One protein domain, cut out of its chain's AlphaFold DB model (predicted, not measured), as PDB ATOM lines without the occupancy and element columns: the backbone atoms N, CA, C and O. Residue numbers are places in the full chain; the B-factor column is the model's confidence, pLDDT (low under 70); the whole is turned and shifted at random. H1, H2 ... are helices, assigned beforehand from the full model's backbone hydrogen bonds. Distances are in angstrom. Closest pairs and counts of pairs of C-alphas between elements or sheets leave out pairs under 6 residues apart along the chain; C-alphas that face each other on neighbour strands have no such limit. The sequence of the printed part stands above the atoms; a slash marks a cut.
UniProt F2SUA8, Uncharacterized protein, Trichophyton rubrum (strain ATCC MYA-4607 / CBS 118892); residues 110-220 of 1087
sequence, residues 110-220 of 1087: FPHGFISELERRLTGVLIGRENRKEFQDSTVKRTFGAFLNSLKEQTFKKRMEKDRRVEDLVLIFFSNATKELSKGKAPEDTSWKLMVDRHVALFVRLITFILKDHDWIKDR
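What this domain is: This is residues 110 to 220 of the 1087 residues of an uncharacterized protein of Trichophyton rubrum (strain ATCC MYA-4607 / CBS 118892) (UniProt F2SUA8). Two helical hairpins, H1 with H2 and H4 with H5, pack on each other with their helices crossed: H2 crosses H4 and H1 crosses H5. The short helix H3 joins the two hairpins and lies to one side, near the beginnings of H1 and H4, while the loop of residues 184 to 189 sticks out beyond the H4 and H5 hairpin. You have 111 residues printed, with five named helices in the order H1, H2, H3, H4, H5 and no named strand; the class is all helix. The whole is compact, with a radius of gyration of the C-alphas of 14.2 A, and its C-alphas span 45 by 31 by 24 A.

Where its parts are: Find C-alpha 114 at (-22.219, -21.843, -21.491); from there H1, residues 114 to 127, runs 20.0 A. Next come H2, residues 138 to 151, 19.6 A long, and H3, residues 154 to 163, 14.4 A long. Look for C-alpha 166 at (-20.445, -32.356, -23.503), where H4, residues 166 to 182, begins its 24.2 A. H5, the longest helix, has residues 191 to 213 and runs 33.9 A to C-alpha 213 at (-13.101, -18.274, -15.321).

How they stand to each other: Begin with the hairpin of H1 and H2: they touch, closest at the C-alphas of Leu 126 and Lys 141, 5.7 A apart, and run opposite ways at a tilt of 36 degrees, only just steep. With residues 142 to 147 alone H2 touches H4, at a steep tilt of 52 degrees; the closest C-alphas are those of Thr 143 and Ala 177, 5.3 A apart. H4 and H5 form the second hairpin, opposite ways at 37 degrees, only just steep, with the C-alphas of Ala 177 and Val 196 closest at 5.9 A. With residues 117 to 118 alone H1 only just touches H5, with 3 pairs of C-alphas within 8 A; the closest, Leu 118 and Ile 210, are 7.4 A apart. At residue 115 alone H1 only just touches H3, also with 3 such pairs; the C-alphas of Ile 115 and Glu 161 are closest, at 6.5 A. H1 and H4 are apart, and so are H3 and H5. Every O i to N i+4 pair is within hydrogen-bond range in H1, H2, H3 and H4, and 18 of 19 are in H5.

The domain as a whole: The two C-alphas farthest apart are those of Ala 186 and Asp 219, at 46.2 A. The printed part has no cut, and no link is long; those from H2 to H3 and from H3 to H4 are tight. Look at the B-factor column for pLDDT under 70: residues 128 to 134, 136, 184 to 191, 194 and 217 to 219.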
ATOM      1  N   PHE A 110     -23.289 -29.310 -19.313       84.00
ATOM      2  CA  PHE A 110     -22.815 -27.921 -19.238       84.00
ATOM      3  C   PHE A 110     -23.771 -26.994 -18.450       84.00
ATOM      4  O   PHE A 110     -24.986 -27.240 -18.397       84.00
ATOM      5  N   PRO A 111     -23.262 -25.930 -17.794       81.19
ATOM      6  CA  PRO A 111     -24.091 -24.905 -17.151       81.19
ATOM      7  C   PRO A 111     -24.991 -24.148 -18.142       81.19
ATOM      8  O   PRO A 111     -24.729 -24.108 -19.346       81.19
ATOM      9  N   HIS A 112     -26.074 -23.535 -17.650       79.06
ATOM     10  CA  HIS A 112     -26.900 -22.653 -18.486       79.06
ATOM     11  C   HIS A 112     -26.089 -21.420 -18.921       79.06
ATOM     12  O   HIS A 112     -25.346 -20.862 -18.123       79.06
ATOM     13  N   GLY A 113     -26.216 -21.007 -20.187       77.81
ATOM     14  CA  GLY A 113     -25.469 -19.871 -20.749       77.81
ATOM     15  C   GLY A 113     -24.065 -20.202 -21.280       77.81
ATOM     16  O   GLY A 113     -23.482 -19.375 -21.977       77.81
ATOM     17  N   PHE A 114     -23.557 -21.421 -21.049       86.75
ATOM     18  CA  PHE A 114     -22.219 -21.843 -21.491       86.75
ATOM     19  C   PHE A 114     -22.006 -21.716 -23.010       86.75
ATOM     20  O   PHE A 114     -20.947 -21.283 -23.448       86.75
ATOM     21  N   ILE A 115     -23.011 -22.052 -23.828       84.62
ATOM     22  CA  ILE A 115     -22.899 -22.019 -25.299       84.62
ATOM     23  C   ILE A 115     -22.696 -20.589 -25.829       84.62
ATOM     24  O   ILE A 115     -21.881 -20.382 -26.726       84.62
ATOM     25  N   SER A 116     -23.369 -19.595 -25.241       82.38
ATOM     26  CA  SER A 116     -23.179 -18.179 -25.588       82.38
ATOM     27  C   SER A 116     -21.783 -17.676 -25.212       82.38
ATOM     28  O   SER A 116     -21.174 -16.910 -25.958       82.38
ATOM     29  N   GLU A 117     -21.245 -18.151 -24.089       82.69
ATOM     30  CA  GLU A 117     -19.899 -17.800 -23.633       82.69
ATOM     31  C   GLU A 117     -18.805 -18.480 -24.474       82.69
ATOM     32  O   GLU A 117     -17.803 -17.862 -24.844       82.69
ATOM     33  N   LEU A 118     -19.042 -19.730 -24.881       85.94
ATOM     34  CA  LEU A 118     -18.197 -20.440 -25.833       85.94
ATOM     35  C   LEU A 118     -18.162 -19.730 -27.193       85.94
ATOM     36  O   LEU A 118     -17.083 -19.553 -27.753       85.94
ATOM     37  N   GLU A 119     -19.302 -19.264 -27.708       83.31
ATOM     38  CA  GLU A 119     -19.366 -18.484 -28.952       83.31
ATOM     39  C   GLU A 119     -18.545 -17.185 -28.855       83.31
ATOM     40  O   GLU A 119     -17.769 -16.860 -29.765       83.31
ATOM     41  N   ARG A 120     -18.661 -16.466 -27.730       84.38
ATOM     42  CA  ARG A 120     -17.893 -15.243 -27.449       84.38
ATOM     43  C   ARG A 120     -16.388 -15.518 -27.461       84.38
ATOM     44  O   ARG A 120     -15.635 -14.791 -28.114       84.38
ATOM     45  N   ARG A 121     -15.946 -16.581 -26.781       81.94
ATOM     46  CA  ARG A 121     -14.522 -16.931 -26.661       81.94
ATOM     47  C   ARG A 121     -13.939 -17.483 -27.963       81.94
ATOM     48  O   ARG A 121     -12.844 -17.085 -28.351       81.94
ATOM     49  N   LEU A 122     -14.695 -18.296 -28.705       82.94
ATOM     50  CA  LEU A 122     -14.321 -18.756 -30.049       82.94
ATOM     51  C   LEU A 122     -14.190 -17.589 -31.042       82.94
ATOM     52  O   LEU A 122     -13.249 -17.556 -31.837       82.94
ATOM     53  N   THR A 123     -15.079 -16.593 -30.962       82.12
ATOM     54  CA  THR A 123     -14.962 -15.351 -31.748       82.12
ATOM     55  C   THR A 123     -13.691 -14.575 -31.370       82.12
ATOM     56  O   THR A 123     -13.000 -14.053 -32.246       82.12
ATOM     57  N   GLY A 124     -13.320 -14.562 -30.084       76.44
ATOM     58  CA  GLY A 124     -12.061 -13.991 -29.589       76.44
ATOM     59  C   GLY A 124     -10.801 -14.689 -30.116       76.44
ATOM     60  O   GLY A 124      -9.832 -14.009 -30.459       76.44
ATOM     61  N   VAL A 125     -10.825 -16.020 -30.259       78.38
ATOM     62  CA  VAL A 125      -9.737 -16.801 -30.881       78.38
ATOM     63  C   VAL A 125      -9.571 -16.435 -32.364       78.38
ATOM     64  O   VAL A 125      -8.443 -16.261 -32.831       78.38
ATOM     65  N   LEU A 126     -10.676 -16.228 -33.091       74.75
ATOM     66  CA  LEU A 126     -10.655 -15.837 -34.508       74.75
ATOM     67  C   LEU A 126     -10.087 -14.421 -34.723       74.75
ATOM     68  O   LEU A 126      -9.304 -14.201 -35.644       74.75
ATOM     69  N   ILE A 127     -10.452 -13.477 -33.846       74.50
ATOM     70  CA  ILE A 127      -9.997 -12.073 -33.878       74.50
ATOM     71  C   ILE A 127      -8.569 -11.927 -33.303       74.50
ATOM     72  O   ILE A 127      -7.943 -10.880 -33.436       74.50
ATOM     73  N   GLY A 128      -8.009 -12.985 -32.701       66.44
ATOM     74  CA  GLY A 128      -6.654 -12.991 -32.137       66.44
ATOM     75  C   GLY A 128      -6.535 -12.296 -30.777       66.44
ATOM     76  O   GLY A 128      -5.440 -11.894 -30.398       66.44
ATOM     77  N   ARG A 129      -7.647 -12.151 -30.046       67.44
ATOM     78  CA  ARG A 129      -7.722 -11.476 -28.736       67.44
ATOM     79  C   ARG A 129      -7.378 -12.395 -27.551       67.44
ATOM     80  O   ARG A 129      -7.279 -11.921 -26.426       67.44
ATOM     81  N   GLU A 130      -7.215 -13.699 -27.789       69.00
ATOM     82  CA  GLU A 130      -6.824 -14.692 -26.779       69.00
ATOM     83  C   GLU A 130      -5.286 -14.737 -26.648       69.00
ATOM     84  O   GLU A 130      -4.569 -15.059 -27.598       69.00
ATOM     85  N   ASN A 131      -4.766 -14.401 -25.462       55.78
ATOM     86  CA  ASN A 131      -3.347 -14.075 -25.237       55.78
ATOM     87  C   ASN A 131      -2.372 -15.273 -25.280       55.78
ATOM     88  O   ASN A 131      -1.163 -15.087 -25.132       55.78
ATOM     89  N   ARG A 132      -2.853 -16.509 -25.467       66.88
ATOM     90  CA  ARG A 132      -2.008 -17.716 -25.434       66.88
ATOM     91  C   ARG A 132      -1.524 -18.108 -26.833       66.88
ATOM     92  O   ARG A 132      -2.323 -18.285 -27.748       66.88
ATOM     93  N   LYS A 133      -0.205 -18.320 -26.967       63.56
ATOM     94  CA  LYS A 133       0.491 -18.659 -28.230       63.56
ATOM     95  C   LYS A 133      -0.083 -19.896 -28.943       63.56
ATOM     96  O   LYS A 133      -0.050 -19.958 -30.166       63.56
ATOM     97  N   GLU A 134      -0.653 -20.839 -28.195       69.62
ATOM     98  CA  GLU A 134      -1.219 -22.104 -28.696       69.62
ATOM     99  C   GLU A 134      -2.448 -21.913 -29.609       69.62
ATOM    100  O   GLU A 134      -2.655 -22.697 -30.530       69.62
ATOM    101  N   PHE A 135      -3.234 -20.847 -29.405       74.00
ATOM    102  CA  PHE A 135      -4.443 -20.549 -30.194       74.00
ATOM    103  C   PHE A 135      -4.183 -19.583 -31.364       74.00
ATOM    104  O   PHE A 135      -5.104 -19.208 -32.091       74.00
ATOM    105  N   GLN A 136      -2.933 -19.147 -31.552       66.88
ATOM    106  CA  GLN A 136      -2.570 -18.174 -32.587       66.88
ATOM    107  C   GLN A 136      -2.267 -18.813 -33.948       66.88
ATOM    108  O   GLN A 136      -2.257 -18.088 -34.949       66.88
ATOM    109  N   ASP A 137      -2.076 -20.136 -33.989       76.25
ATOM    110  CA  ASP A 137      -1.805 -20.915 -35.199       76.25
ATOM    111  C   ASP A 137      -2.912 -20.714 -36.251       76.25
ATOM    112  O   ASP A 137      -4.112 -20.811 -35.971       76.25
ATOM    113  N   SER A 138      -2.506 -20.420 -37.489       73.69
ATOM    114  CA  SER A 138      -3.421 -20.170 -38.603       73.69
ATOM    115  C   SER A 138      -4.294 -21.383 -38.938       73.69
ATOM    116  O   SER A 138      -5.399 -21.201 -39.456       73.69
ATOM    117  N   THR A 139      -3.821 -22.603 -38.676       76.69
ATOM    118  CA  THR A 139      -4.577 -23.842 -38.920       76.69
ATOM    119  C   THR A 139      -5.633 -24.070 -37.839       76.69
ATOM    120  O   THR A 139      -6.782 -24.376 -38.161       76.69
ATOM    121  N   VAL A 140      -5.292 -23.803 -36.574       78.88
ATOM    122  CA  VAL A 140      -6.212 -23.826 -35.424       78.88
ATOM    123  C   VAL A 140      -7.311 -22.776 -35.596       78.88
ATOM    124  O   VAL A 140      -8.492 -23.094 -35.472       78.88
ATOM    125  N   LYS A 141      -6.969 -21.543 -35.994       80.31
ATOM    126  CA  LYS A 141      -7.964 -20.492 -36.290       80.31
ATOM    127  C   LYS A 141      -8.947 -20.901 -37.386       80.31
ATOM    128  O   LYS A 141     -10.132 -20.585 -37.290       80.31
ATOM    129  N   ARG A 142      -8.485 -21.639 -38.402       80.38
ATOM    130  CA  ARG A 142      -9.337 -22.140 -39.489       80.38
ATOM    131  C   ARG A 142     -10.321 -23.206 -39.001       80.38
ATOM    132  O   ARG A 142     -11.507 -23.094 -39.298       80.38
ATOM    133  N   THR A 143      -9.874 -24.196 -38.223       83.06
ATOM    134  CA  THR A 143     -10.767 -25.248 -37.696       83.06
ATOM    135  C   THR A 143     -11.744 -24.710 -36.650       83.06
ATOM    136  O   THR A 143     -12.925 -25.052 -36.677       83.06
ATOM    137  N   PHE A 144     -11.285 -23.820 -35.764       85.19
ATOM    138  CA  PHE A 144     -12.137 -23.166 -34.765       85.19
ATOM    139  C   PHE A 144     -13.150 -22.220 -35.429       85.19
ATOM    140  O   PHE A 144     -14.304 -22.176 -35.009       85.19
ATOM    141  N   GLY A 145     -12.767 -21.529 -36.508       80.88
ATOM    142  CA  GLY A 145     -13.674 -20.705 -37.310       80.88
ATOM    143  C   GLY A 145     -14.731 -21.507 -38.072       80.88
ATOM    144  O   GLY A 145     -15.898 -21.122 -38.088       80.88
ATOM    145  N   ALA A 146     -14.360 -22.658 -38.643       81.69
ATOM    146  CA  ALA A 146     -15.311 -23.567 -39.283       81.69
ATOM    147  C   ALA A 146     -16.353 -24.095 -38.281       81.69
ATOM    148  O   ALA A 146     -17.549 -24.119 -38.575       81.69
ATOM    149  N   PHE A 147     -15.918 -24.440 -37.065       85.50
ATOM    150  CA  PHE A 147     -16.832 -24.820 -35.990       85.50
ATOM    151  C   PHE A 147     -17.696 -23.644 -35.509       85.50
ATOM    152  O   PHE A 147     -18.895 -23.822 -35.307       85.50
ATOM    153  N   LEU A 148     -17.144 -22.432 -35.399       82.44
ATOM    154  CA  LEU A 148     -17.903 -21.233 -35.027       82.44
ATOM    155  C   LEU A 148     -19.041 -20.940 -36.016       82.44
ATOM    156  O   LEU A 148     -20.132 -20.574 -35.589       82.44
ATOM    157  N   ASN A 149     -18.826 -21.152 -37.316       82.50
ATOM    158  CA  ASN A 149     -19.888 -21.012 -38.315       82.50
ATOM    159  C   ASN A 149     -21.014 -22.036 -38.105       82.50
ATOM    160  O   ASN A 149     -22.180 -21.665 -38.196       82.50
ATOM    161  N   SER A 150     -20.683 -23.286 -37.752       79.94
ATOM    162  CA  SER A 150     -21.700 -24.282 -37.378       79.94
ATOM    163  C   SER A 150     -22.405 -23.944 -36.059       79.94
ATOM    164  O   SER A 150     -23.602 -24.169 -35.921       79.94
ATOM    165  N   LEU A 151     -21.694 -23.329 -35.106       80.06
ATOM    166  CA  LEU A 151     -22.242 -22.925 -33.811       80.06
ATOM    167  C   LEU A 151     -23.197 -21.722 -33.923       80.06
ATOM    168  O   LEU A 151     -24.133 -21.617 -33.135       80.06
ATOM    169  N   LYS A 152     -22.984 -20.840 -34.911       78.06
ATOM    170  CA  LYS A 152     -23.837 -19.675 -35.209       78.06
ATOM    171  C   LYS A 152     -25.151 -20.022 -35.911       78.06
ATOM    172  O   LYS A 152     -26.021 -19.161 -36.033       78.06
ATOM    173  N   GLU A 153     -25.324 -21.258 -36.373       83.19
ATOM    174  CA  GLU A 153     -26.586 -21.703 -36.958       83.19
ATOM    175  C   GLU A 153     -27.676 -21.785 -35.870       83.19
ATOM    176  O   GLU A 153     -27.552 -22.517 -34.886       83.19
ATOM    177  N   GLN A 154     -28.766 -21.023 -36.027       71.75
ATOM    178  CA  GLN A 154     -29.766 -20.810 -34.966       71.75
ATOM    179  C   GLN A 154     -30.472 -22.105 -34.516       71.75
ATOM    180  O   GLN A 154     -30.878 -22.237 -33.360       71.75
ATOM    181  N   THR A 155     -30.622 -23.068 -35.425       79.50
ATOM    182  CA  THR A 155     -31.168 -24.415 -35.180       79.50
ATOM    183  C   THR A 155     -30.208 -25.259 -34.340       79.50
ATOM    184  O   THR A 155     -30.623 -25.888 -33.365       79.50
ATOM    185  N   PHE A 156     -28.918 -25.224 -34.674       79.62
ATOM    186  CA  PHE A 156     -27.859 -25.938 -33.972       79.62
ATOM    187  C   PHE A 156     -27.636 -25.385 -32.561       79.62
ATOM    188  O   PHE A 156     -27.626 -26.148 -31.591       79.62
ATOM    189  N   LYS A 157     -27.563 -24.057 -32.423       79.00
ATOM    190  CA  LYS A 157     -27.405 -23.377 -31.131       79.00
ATOM    191  C   LYS A 157     -28.529 -23.734 -30.155       79.00
ATOM    192  O   LYS A 157     -28.253 -24.166 -29.038       79.00
ATOM    193  N   LYS A 158     -29.791 -23.665 -30.602       78.75
ATOM    194  CA  LYS A 158     -30.957 -24.039 -29.780       78.75
ATOM    195  C   LYS A 158     -30.930 -25.508 -29.345       78.75
ATOM    196  O   LYS A 158     -31.337 -25.817 -28.227       78.75
ATOM    197  N   ARG A 159     -30.450 -26.416 -30.203       82.31
ATOM    198  CA  ARG A 159     -30.312 -27.841 -29.865       82.31
ATOM    199  C   ARG A 159     -29.255 -28.059 -28.779       82.31
ATOM    200  O   ARG A 159     -29.527 -28.739 -27.796       82.31
ATOM    201  N   MET A 160     -28.087 -27.433 -28.910       77.75
ATOM    202  CA  MET A 160     -27.003 -27.564 -27.929       77.75
ATOM    203  C   MET A 160     -27.326 -26.890 -26.587       77.75
ATOM    204  O   MET A 160     -26.971 -27.419 -25.535       77.75
ATOM    205  N   GLU A 161     -28.062 -25.773 -26.594       80.19
ATOM    206  CA  GLU A 161     -28.560 -25.125 -25.370       80.19
ATOM    207  C   GLU A 161     -29.622 -25.958 -24.635       80.19
ATOM    208  O   GLU A 161     -29.715 -25.883 -23.407       80.19
ATOM    209  N   LYS A 162     -30.398 -26.773 -25.365       77.44
ATOM    210  CA  LYS A 162     -31.392 -27.691 -24.795       77.44
ATOM    211  C   LYS A 162     -30.744 -28.954 -24.223       77.44
ATOM    212  O   LYS A 162     -31.016 -29.310 -23.075       77.44
ATOM    213  N   ASP A 163     -29.870 -29.599 -24.995       74.88
ATOM    214  CA  ASP A 163     -29.313 -30.911 -24.648       74.88
ATOM    215  C   ASP A 163     -28.160 -30.789 -23.630       74.88
ATOM    216  O   ASP A 163     -28.072 -31.588 -22.696       74.88
ATOM    217  N   ARG A 164     -27.325 -29.738 -23.741       82.19
ATOM    218  CA  ARG A 164     -26.192 -29.403 -22.842       82.19
ATOM    219  C   ARG A 164     -25.211 -30.552 -22.582       82.19
ATOM    220  O   ARG A 164     -24.511 -30.540 -21.568       82.19
ATOM    221  N   ARG A 165     -25.160 -31.535 -23.478       80.94
ATOM    222  CA  ARG A 165     -24.242 -32.673 -23.405       80.94
ATOM    223  C   ARG A 165     -22.870 -32.277 -23.930       80.94
ATOM    224  O   ARG A 165     -22.755 -31.547 -24.915       80.94
ATOM    225  N   VAL A 166     -21.839 -32.737 -23.240       78.50
ATOM    226  CA  VAL A 166     -20.445 -32.356 -23.503       78.50
ATOM    227  C   VAL A 166     -19.889 -33.148 -24.679       78.50
ATOM    228  O   VAL A 166     -19.173 -32.617 -25.526       78.50
ATOM    229  N   GLU A 167     -20.310 -34.403 -24.768       79.12
ATOM    230  CA  GLU A 167     -19.913 -35.392 -25.755       79.12
ATOM    231  C   GLU A 167     -20.316 -34.962 -27.162       79.12
ATOM    232  O   GLU A 167     -19.491 -34.972 -28.071       79.12
ATOM    233  N   ASP A 168     -21.563 -34.517 -27.327       79.50
ATOM    234  CA  ASP A 168     -22.091 -34.068 -28.617       79.50
ATOM    235  C   ASP A 168     -21.268 -32.902 -29.174       79.50
ATOM    236  O   ASP A 168     -20.917 -32.877 -30.354       79.50
ATOM    237  N   LEU A 169     -20.914 -31.945 -28.315       82.88
ATOM    238  CA  LEU A 169     -20.185 -30.749 -28.717       82.88
ATOM    239  C   LEU A 169     -18.744 -31.078 -29.138       82.88
ATOM    240  O   LEU A 169     -18.268 -30.570 -30.155       82.88
ATOM    241  N   VAL A 170     -18.072 -31.960 -28.392       83.44
ATOM    242  CA  VAL A 170     -16.705 -32.415 -28.697       83.44
ATOM    243  C   VAL A 170     -16.681 -33.308 -29.946       83.44
ATOM    244  O   VAL A 170     -15.796 -33.150 -30.785       83.44
ATOM    245  N   LEU A 171     -17.679 -34.178 -30.141       81.94
ATOM    246  CA  LEU A 171     -17.815 -35.020 -31.340       81.94
ATOM    247  C   LEU A 171     -18.061 -34.196 -32.607       81.94
ATOM    248  O   LEU A 171     -17.485 -34.473 -33.661       81.94
ATOM    249  N   ILE A 172     -18.904 -33.167 -32.521       81.69
ATOM    250  CA  ILE A 172     -19.192 -32.292 -33.661       81.69
ATOM    251  C   ILE A 172     -17.967 -31.434 -33.992       81.69
ATOM    252  O   ILE A 172     -17.635 -31.271 -35.169       81.69
ATOM    253  N   PHE A 173     -17.239 -30.960 -32.976       87.19
ATOM    254  CA  PHE A 173     -15.953 -30.298 -33.182       87.19
ATOM    255  C   PHE A 173     -14.941 -31.227 -33.867       87.19
ATOM    256  O   PHE A 173     -14.345 -30.836 -34.868       87.19
ATOM    257  N   PHE A 174     -14.805 -32.474 -33.402       84.25
ATOM    258  CA  PHE A 174     -13.944 -33.488 -34.020       84.25
ATOM    259  C   PHE A 174     -14.313 -33.743 -35.489       84.25
ATOM    260  O   PHE A 174     -13.435 -33.788 -36.353       84.25
ATOM    261  N   SER A 175     -15.609 -33.844 -35.805       83.19
ATOM    262  CA  SER A 175     -16.092 -34.024 -37.180       83.19
ATOM    263  C   SER A 175     -15.747 -32.831 -38.078       83.19
ATOM    264  O   SER A 175     -15.260 -33.015 -39.195       83.19
ATOM    265  N   ASN A 176     -15.937 -31.603 -37.590       82.44
ATOM    266  CA  ASN A 176     -15.605 -30.391 -38.341       82.44
ATOM    267  C   ASN A 176     -14.091 -30.207 -38.502       82.44
ATOM    268  O   ASN A 176     -13.634 -29.880 -39.594       82.44
ATOM    269  N   ALA A 177     -13.304 -30.485 -37.460       82.56
ATOM    270  CA  ALA A 177     -11.846 -30.468 -37.526       82.56
ATOM    271  C   ALA A 177     -11.319 -31.510 -38.524       82.56
ATOM    272  O   ALA A 177     -10.459 -31.193 -39.344       82.56
ATOM    273  N   THR A 178     -11.895 -32.716 -38.529       81.75
ATOM    274  CA  THR A 178     -11.578 -33.778 -39.496       81.75
ATOM    275  C   THR A 178     -11.879 -33.344 -40.927       81.75
ATOM    276  O   THR A 178     -11.028 -33.484 -41.804       81.75
ATOM    277  N   LYS A 179     -13.062 -32.770 -41.184       82.25
ATOM    278  CA  LYS A 179     -13.443 -32.275 -42.517       82.25
ATOM    279  C   LYS A 179     -12.524 -31.158 -43.007       82.25
ATOM    280  O   LYS A 179     -12.167 -31.144 -44.178       82.25
ATOM    281  N   GLU A 180     -12.111 -30.253 -42.125       81.25
ATOM    282  CA  GLU A 180     -11.339 -29.078 -42.536       81.25
ATOM    283  C   GLU A 180      -9.839 -29.329 -42.651       81.25
ATOM    284  O   GLU A 180      -9.188 -28.720 -43.498       81.25
ATOM    285  N   LEU A 181      -9.297 -30.262 -41.865       76.94
ATOM    286  CA  LEU A 181      -7.897 -30.680 -41.954       76.94
ATOM    287  C   LEU A 181      -7.651 -31.743 -43.037       76.94
ATOM    288  O   LEU A 181      -6.512 -31.896 -43.475       76.94
ATOM    289  N   SER A 182      -8.696 -32.441 -43.504       75.56
ATOM    290  CA  SER A 182      -8.604 -33.396 -44.625       75.56
ATOM    291  C   SER A 182      -8.805 -32.763 -46.012       75.56
ATOM    292  O   SER A 182      -8.453 -33.374 -47.023       75.56
ATOM    293  N   LYS A 183      -9.320 -31.526 -46.103       74.38
ATOM    294  CA  LYS A 183      -9.494 -30.809 -47.380       74.38
ATOM    295  C   LYS A 183      -8.147 -30.525 -48.057       74.38
ATOM    296  O   LYS A 183      -7.298 -29.826 -47.511       74.38
ATOM    297  N   GLY A 184      -7.995 -31.011 -49.291       63.53
ATOM    298  CA  GLY A 184      -6.826 -30.760 -50.145       63.53
ATOM    299  C   GLY A 184      -5.645 -31.718 -49.944       63.53
ATOM    300  O   GLY A 184      -4.563 -31.441 -50.455       63.53
ATOM    301  N   LYS A 185      -5.831 -32.831 -49.217       67.19
ATOM    302  CA  LYS A 185      -4.796 -33.842 -48.935       67.19
ATOM    303  C   LYS A 185      -5.080 -35.177 -49.640       67.19
ATOM    304  O   LYS A 185      -6.237 -35.543 -49.831       67.19
ATOM    305  N   ALA A 186      -4.026 -35.895 -50.036       62.69
ATOM    306  CA  ALA A 186      -4.134 -37.190 -50.716       62.69
ATOM    307  C   ALA A 186      -4.654 -38.300 -49.768       62.69
ATOM    308  O   ALA A 186      -4.369 -38.230 -48.570       62.69
ATOM    309  N   PRO A 187      -5.356 -39.344 -50.268       59.59
ATOM    310  CA  PRO A 187      -6.005 -40.368 -49.432       59.59
ATOM    311  C   PRO A 187      -5.079 -41.153 -48.485       59.59
ATOM    312  O   PRO A 187      -5.559 -41.720 -47.508       59.59
ATOM    313  N   GLU A 188      -3.768 -41.180 -48.751       58.56
ATOM    314  CA  GLU A 188      -2.784 -41.961 -47.983       58.56
ATOM    315  C   GLU A 188      -2.014 -41.149 -46.924       58.56
ATOM    316  O   GLU A 188      -1.325 -41.720 -46.078       58.56
ATOM    317  N   ASP A 189      -2.149 -39.816 -46.911       68.50
ATOM    318  CA  ASP A 189      -1.522 -38.977 -45.885       68.50
ATOM    319  C   ASP A 189      -2.343 -39.062 -44.587       68.50
ATOM    320  O   ASP A 189      -3.435 -38.510 -44.496       68.50
ATOM    321  N   THR A 190      -1.836 -39.763 -43.568       65.56
ATOM    322  CA  THR A 190      -2.487 -39.905 -42.249       65.56
ATOM    323  C   THR A 190      -2.016 -38.873 -41.219       65.56
ATOM    324  O   THR A 190      -2.546 -38.841 -40.107       65.56
ATOM    325  N   SER A 191      -1.081 -37.984 -41.581       65.62
ATOM    326  CA  SER A 191      -0.487 -36.995 -40.664       65.62
ATOM    327  C   SER A 191      -1.501 -35.998 -40.090       65.62
ATOM    328  O   SER A 191      -1.335 -35.513 -38.970       65.62
ATOM    329  N   TRP A 192      -2.587 -35.718 -40.818       70.31
ATOM    330  CA  TRP A 192      -3.644 -34.812 -40.366       70.31
ATOM    331  C   TRP A 192      -4.462 -35.383 -39.200       70.31
ATOM    332  O   TRP A 192      -5.016 -34.600 -38.435       70.31
ATOM    333  N   LYS A 193      -4.504 -36.710 -39.003       70.44
ATOM    334  CA  LYS A 193      -5.229 -37.331 -37.877       70.44
ATOM    335  C   LYS A 193      -4.640 -36.907 -36.528       70.44
ATOM    336  O   LYS A 193      -5.385 -36.531 -35.634       70.44
ATOM    337  N   LEU A 194      -3.309 -36.839 -36.431       68.25
ATOM    338  CA  LEU A 194      -2.617 -36.356 -35.229       68.25
ATOM    339  C   LEU A 194      -2.887 -34.858 -34.973       68.25
ATOM    340  O   LEU A 194      -2.976 -34.416 -33.829       68.25
ATOM    341  N   MET A 195      -3.055 -34.069 -36.042       70.88
ATOM    342  CA  MET A 195      -3.430 -32.652 -35.933       70.88
ATOM    343  C   MET A 195      -4.883 -32.474 -35.477       70.88
ATOM    344  O   MET A 195      -5.169 -31.543 -34.728       70.88
ATOM    345  N   VAL A 196      -5.797 -33.365 -35.878       78.62
ATOM    346  CA  VAL A 196      -7.186 -33.366 -35.391       78.62
ATOM    347  C   VAL A 196      -7.214 -33.598 -33.881       78.62
ATOM    348  O   VAL A 196      -7.832 -32.802 -33.172       78.62
ATOM    349  N   ASP A 197      -6.494 -34.605 -33.378       78.31
ATOM    350  CA  ASP A 197      -6.425 -34.901 -31.939       78.31
ATOM    351  C   ASP A 197      -5.853 -33.713 -31.146       78.31
ATOM    352  O   ASP A 197      -6.411 -33.312 -30.120       78.31
ATOM    353  N   ARG A 198      -4.813 -33.056 -31.680       79.00
ATOM    354  CA  ARG A 198      -4.253 -31.815 -31.123       79.00
ATOM    355  C   ARG A 198      -5.276 -30.675 -31.083       79.00
ATOM    356  O   ARG A 198      -5.387 -29.982 -30.072       79.00
ATOM    357  N   HIS A 199      -6.032 -30.454 -32.159       84.25
ATOM    358  CA  HIS A 199      -7.032 -29.380 -32.209       84.25
ATOM    359  C   HIS A 199      -8.197 -29.652 -31.247       84.25
ATOM    360  O   HIS A 199      -8.724 -28.716 -30.644       84.25
ATOM    361  N   VAL A 200      -8.573 -30.919 -31.063       84.19
ATOM    362  CA  VAL A 200      -9.617 -31.336 -30.115       84.19
ATOM    363  C   VAL A 200      -9.141 -31.173 -28.672       84.19
ATOM    364  O   VAL A 200      -9.890 -30.649 -27.849       84.19
ATOM    365  N   ALA A 201      -7.885 -31.508 -28.363       80.88
ATOM    366  CA  ALA A 201      -7.301 -31.252 -27.046       80.88
ATOM    367  C   ALA A 201      -7.282 -29.752 -26.702       80.88
ATOM    368  O   ALA A 201      -7.669 -29.361 -25.602       80.88
ATOM    369  N   LEU A 202      -6.916 -28.890 -27.661       83.50
ATOM    370  CA  LEU A 202      -6.973 -27.433 -27.484       83.50
ATOM    371  C   LEU A 202      -8.409 -26.925 -27.276       83.50
ATOM    372  O   LEU A 202      -8.627 -25.991 -26.502       83.50
ATOM    373  N   PHE A 203      -9.401 -27.542 -27.923       86.56
ATOM    374  CA  PHE A 203     -10.813 -27.206 -27.733       86.56
ATOM    375  C   PHE A 203     -11.320 -27.610 -26.338       86.56
ATOM    376  O   PHE A 203     -11.976 -26.818 -25.664       86.56
ATOM    377  N   VAL A 204     -10.945 -28.795 -25.856       85.56
ATOM    378  CA  VAL A 204     -11.261 -29.280 -24.499       85.56
ATOM    379  C   VAL A 204     -10.591 -28.408 -23.435       85.56
ATOM    380  O   VAL A 204     -11.233 -28.011 -22.463       85.56
ATOM    381  N   ARG A 205      -9.338 -28.003 -23.662       84.94
ATOM    382  CA  ARG A 205      -8.623 -27.038 -22.819       84.94
ATOM    383  C   ARG A 205      -9.343 -25.682 -22.762       84.94
ATOM    384  O   ARG A 205      -9.472 -25.104 -21.683       84.94
ATOM    385  N   LEU A 206      -9.867 -25.188 -23.891       84.19
ATOM    386  CA  LEU A 206     -10.661 -23.952 -23.938       84.19
ATOM    387  C   LEU A 206     -11.951 -24.067 -23.106       84.19
ATOM    388  O   LEU A 206     -12.280 -23.144 -22.361       84.19
ATOM    389  N   ILE A 207     -12.648 -25.205 -23.186       86.31
ATOM    390  CA  ILE A 207     -13.835 -25.503 -22.368       86.31
ATOM    391  C   ILE A 207     -13.481 -25.480 -20.875       86.31
ATOM    392  O   ILE A 207     -14.158 -24.804 -20.098       86.31
ATOM    393  N   THR A 208     -12.395 -26.147 -20.473       81.94
ATOM    394  CA  THR A 208     -11.922 -26.164 -19.080       81.94
ATOM    395  C   THR A 208     -11.600 -24.758 -18.569       81.94
ATOM    396  O   THR A 208     -11.906 -24.442 -17.419       81.94
ATOM    397  N   PHE A 209     -11.040 -23.879 -19.406       82.50
ATOM    398  CA  PHE A 209     -10.824 -22.484 -19.018       82.50
ATOM    399  C   PHE A 209     -12.126 -21.698 -18.865       82.50
ATOM    400  O   PHE A 209     -12.231 -20.923 -17.924       82.50
ATOM    401  N   ILE A 210     -13.137 -21.906 -19.717       83.25
ATOM    402  CA  ILE A 210     -14.434 -21.218 -19.558       83.25
ATOM    403  C   ILE A 210     -15.080 -21.615 -18.227       83.25
ATOM    404  O   ILE A 210     -15.610 -20.762 -17.520       83.25
ATOM    405  N   LEU A 211     -14.988 -22.895 -17.857       81.31
ATOM    406  CA  LEU A 211     -15.494 -23.382 -16.575       81.31
ATOM    407  C   LEU A 211     -14.712 -22.812 -15.375       81.31
ATOM    408  O   LEU A 211     -15.327 -22.538 -14.348       81.31
ATOM    409  N   LYS A 212     -13.386 -22.613 -15.496       79.81
ATOM    410  CA  LYS A 212     -12.547 -21.969 -14.461       79.81
ATOM    411  C   LYS A 212     -12.883 -20.492 -14.279       79.81
ATOM    412  O   LYS A 212     -13.067 -20.058 -13.151       79.81
ATOM    413  N   ASP A 213     -12.971 -19.737 -15.371       79.88
ATOM    414  CA  ASP A 213     -13.101 -18.274 -15.321       79.88
ATOM    415  C   ASP A 213     -14.449 -17.815 -14.732       79.88
ATOM    416  O   ASP A 213     -14.536 -16.726 -14.169       79.88
ATOM    417  N   HIS A 214     -15.486 -18.655 -14.820       75.75
ATOM    418  CA  HIS A 214     -16.804 -18.428 -14.212       75.75
ATOM    419  C   HIS A 214     -17.038 -19.226 -12.912       75.75
ATOM    420  O   HIS A 214     -18.169 -19.294 -12.434       75.75
ATOM    421  N   ASP A 215     -15.988 -19.835 -12.344       70.81
ATOM    422  CA  ASP A 215     -15.986 -20.600 -11.081       70.81
ATOM    423  C   ASP A 215     -16.951 -21.815 -11.031       70.81
ATOM    424  O   ASP A 215     -17.198 -22.403  -9.977       70.81
ATOM    425  N   TRP A 216     -17.438 -22.279 -12.191       80.00
ATOM    426  CA  TRP A 216     -18.396 -23.391 -12.333       80.00
ATOM    427  C   TRP A 216     -17.823 -24.782 -12.011       80.00
ATOM    428  O   TRP A 216     -18.547 -25.779 -12.034       80.00
ATOM    429  N   ILE A 217     -16.528 -24.876 -11.711       69.81
ATOM    430  CA  ILE A 217     -15.848 -26.141 -11.385       69.81
ATOM    431  C   ILE A 217     -16.186 -26.633  -9.982       69.81
ATOM    432  O   ILE A 217     -16.245 -27.845  -9.779       69.81
ATOM    433  N   LYS A 218     -16.447 -25.724  -9.035       69.19
ATOM    434  CA  LYS A 218     -16.832 -26.093  -7.664       69.19
ATOM    435  C   LYS A 218     -18.140 -26.887  -7.645       69.19
ATOM    436  O   LYS A 218     -18.241 -27.870  -6.920       69.19
ATOM    437  N   ASP A 219     -19.080 -26.520  -8.514       65.12
ATOM    438  CA  ASP A 219     -20.395 -27.163  -8.596       65.12
ATOM    439  C   ASP A 219     -20.381 -28.472  -9.404       65.12
ATOM    440  O   ASP A 219     -21.321 -29.264  -9.313       65.12
ATOM    441  N   ARG A 220     -19.355 -28.704 -10.244       74.25
ATOM    442  CA  ARG A 220     -19.269 -29.865 -11.161       74.25
ATOM    443  C   ARG A 220     -17.845 -30.438 -11.257       74.25
ATOM    444  O   ARG A 220     -17.253 -30.444 -12.344       74.25
TER     445      ARG A 220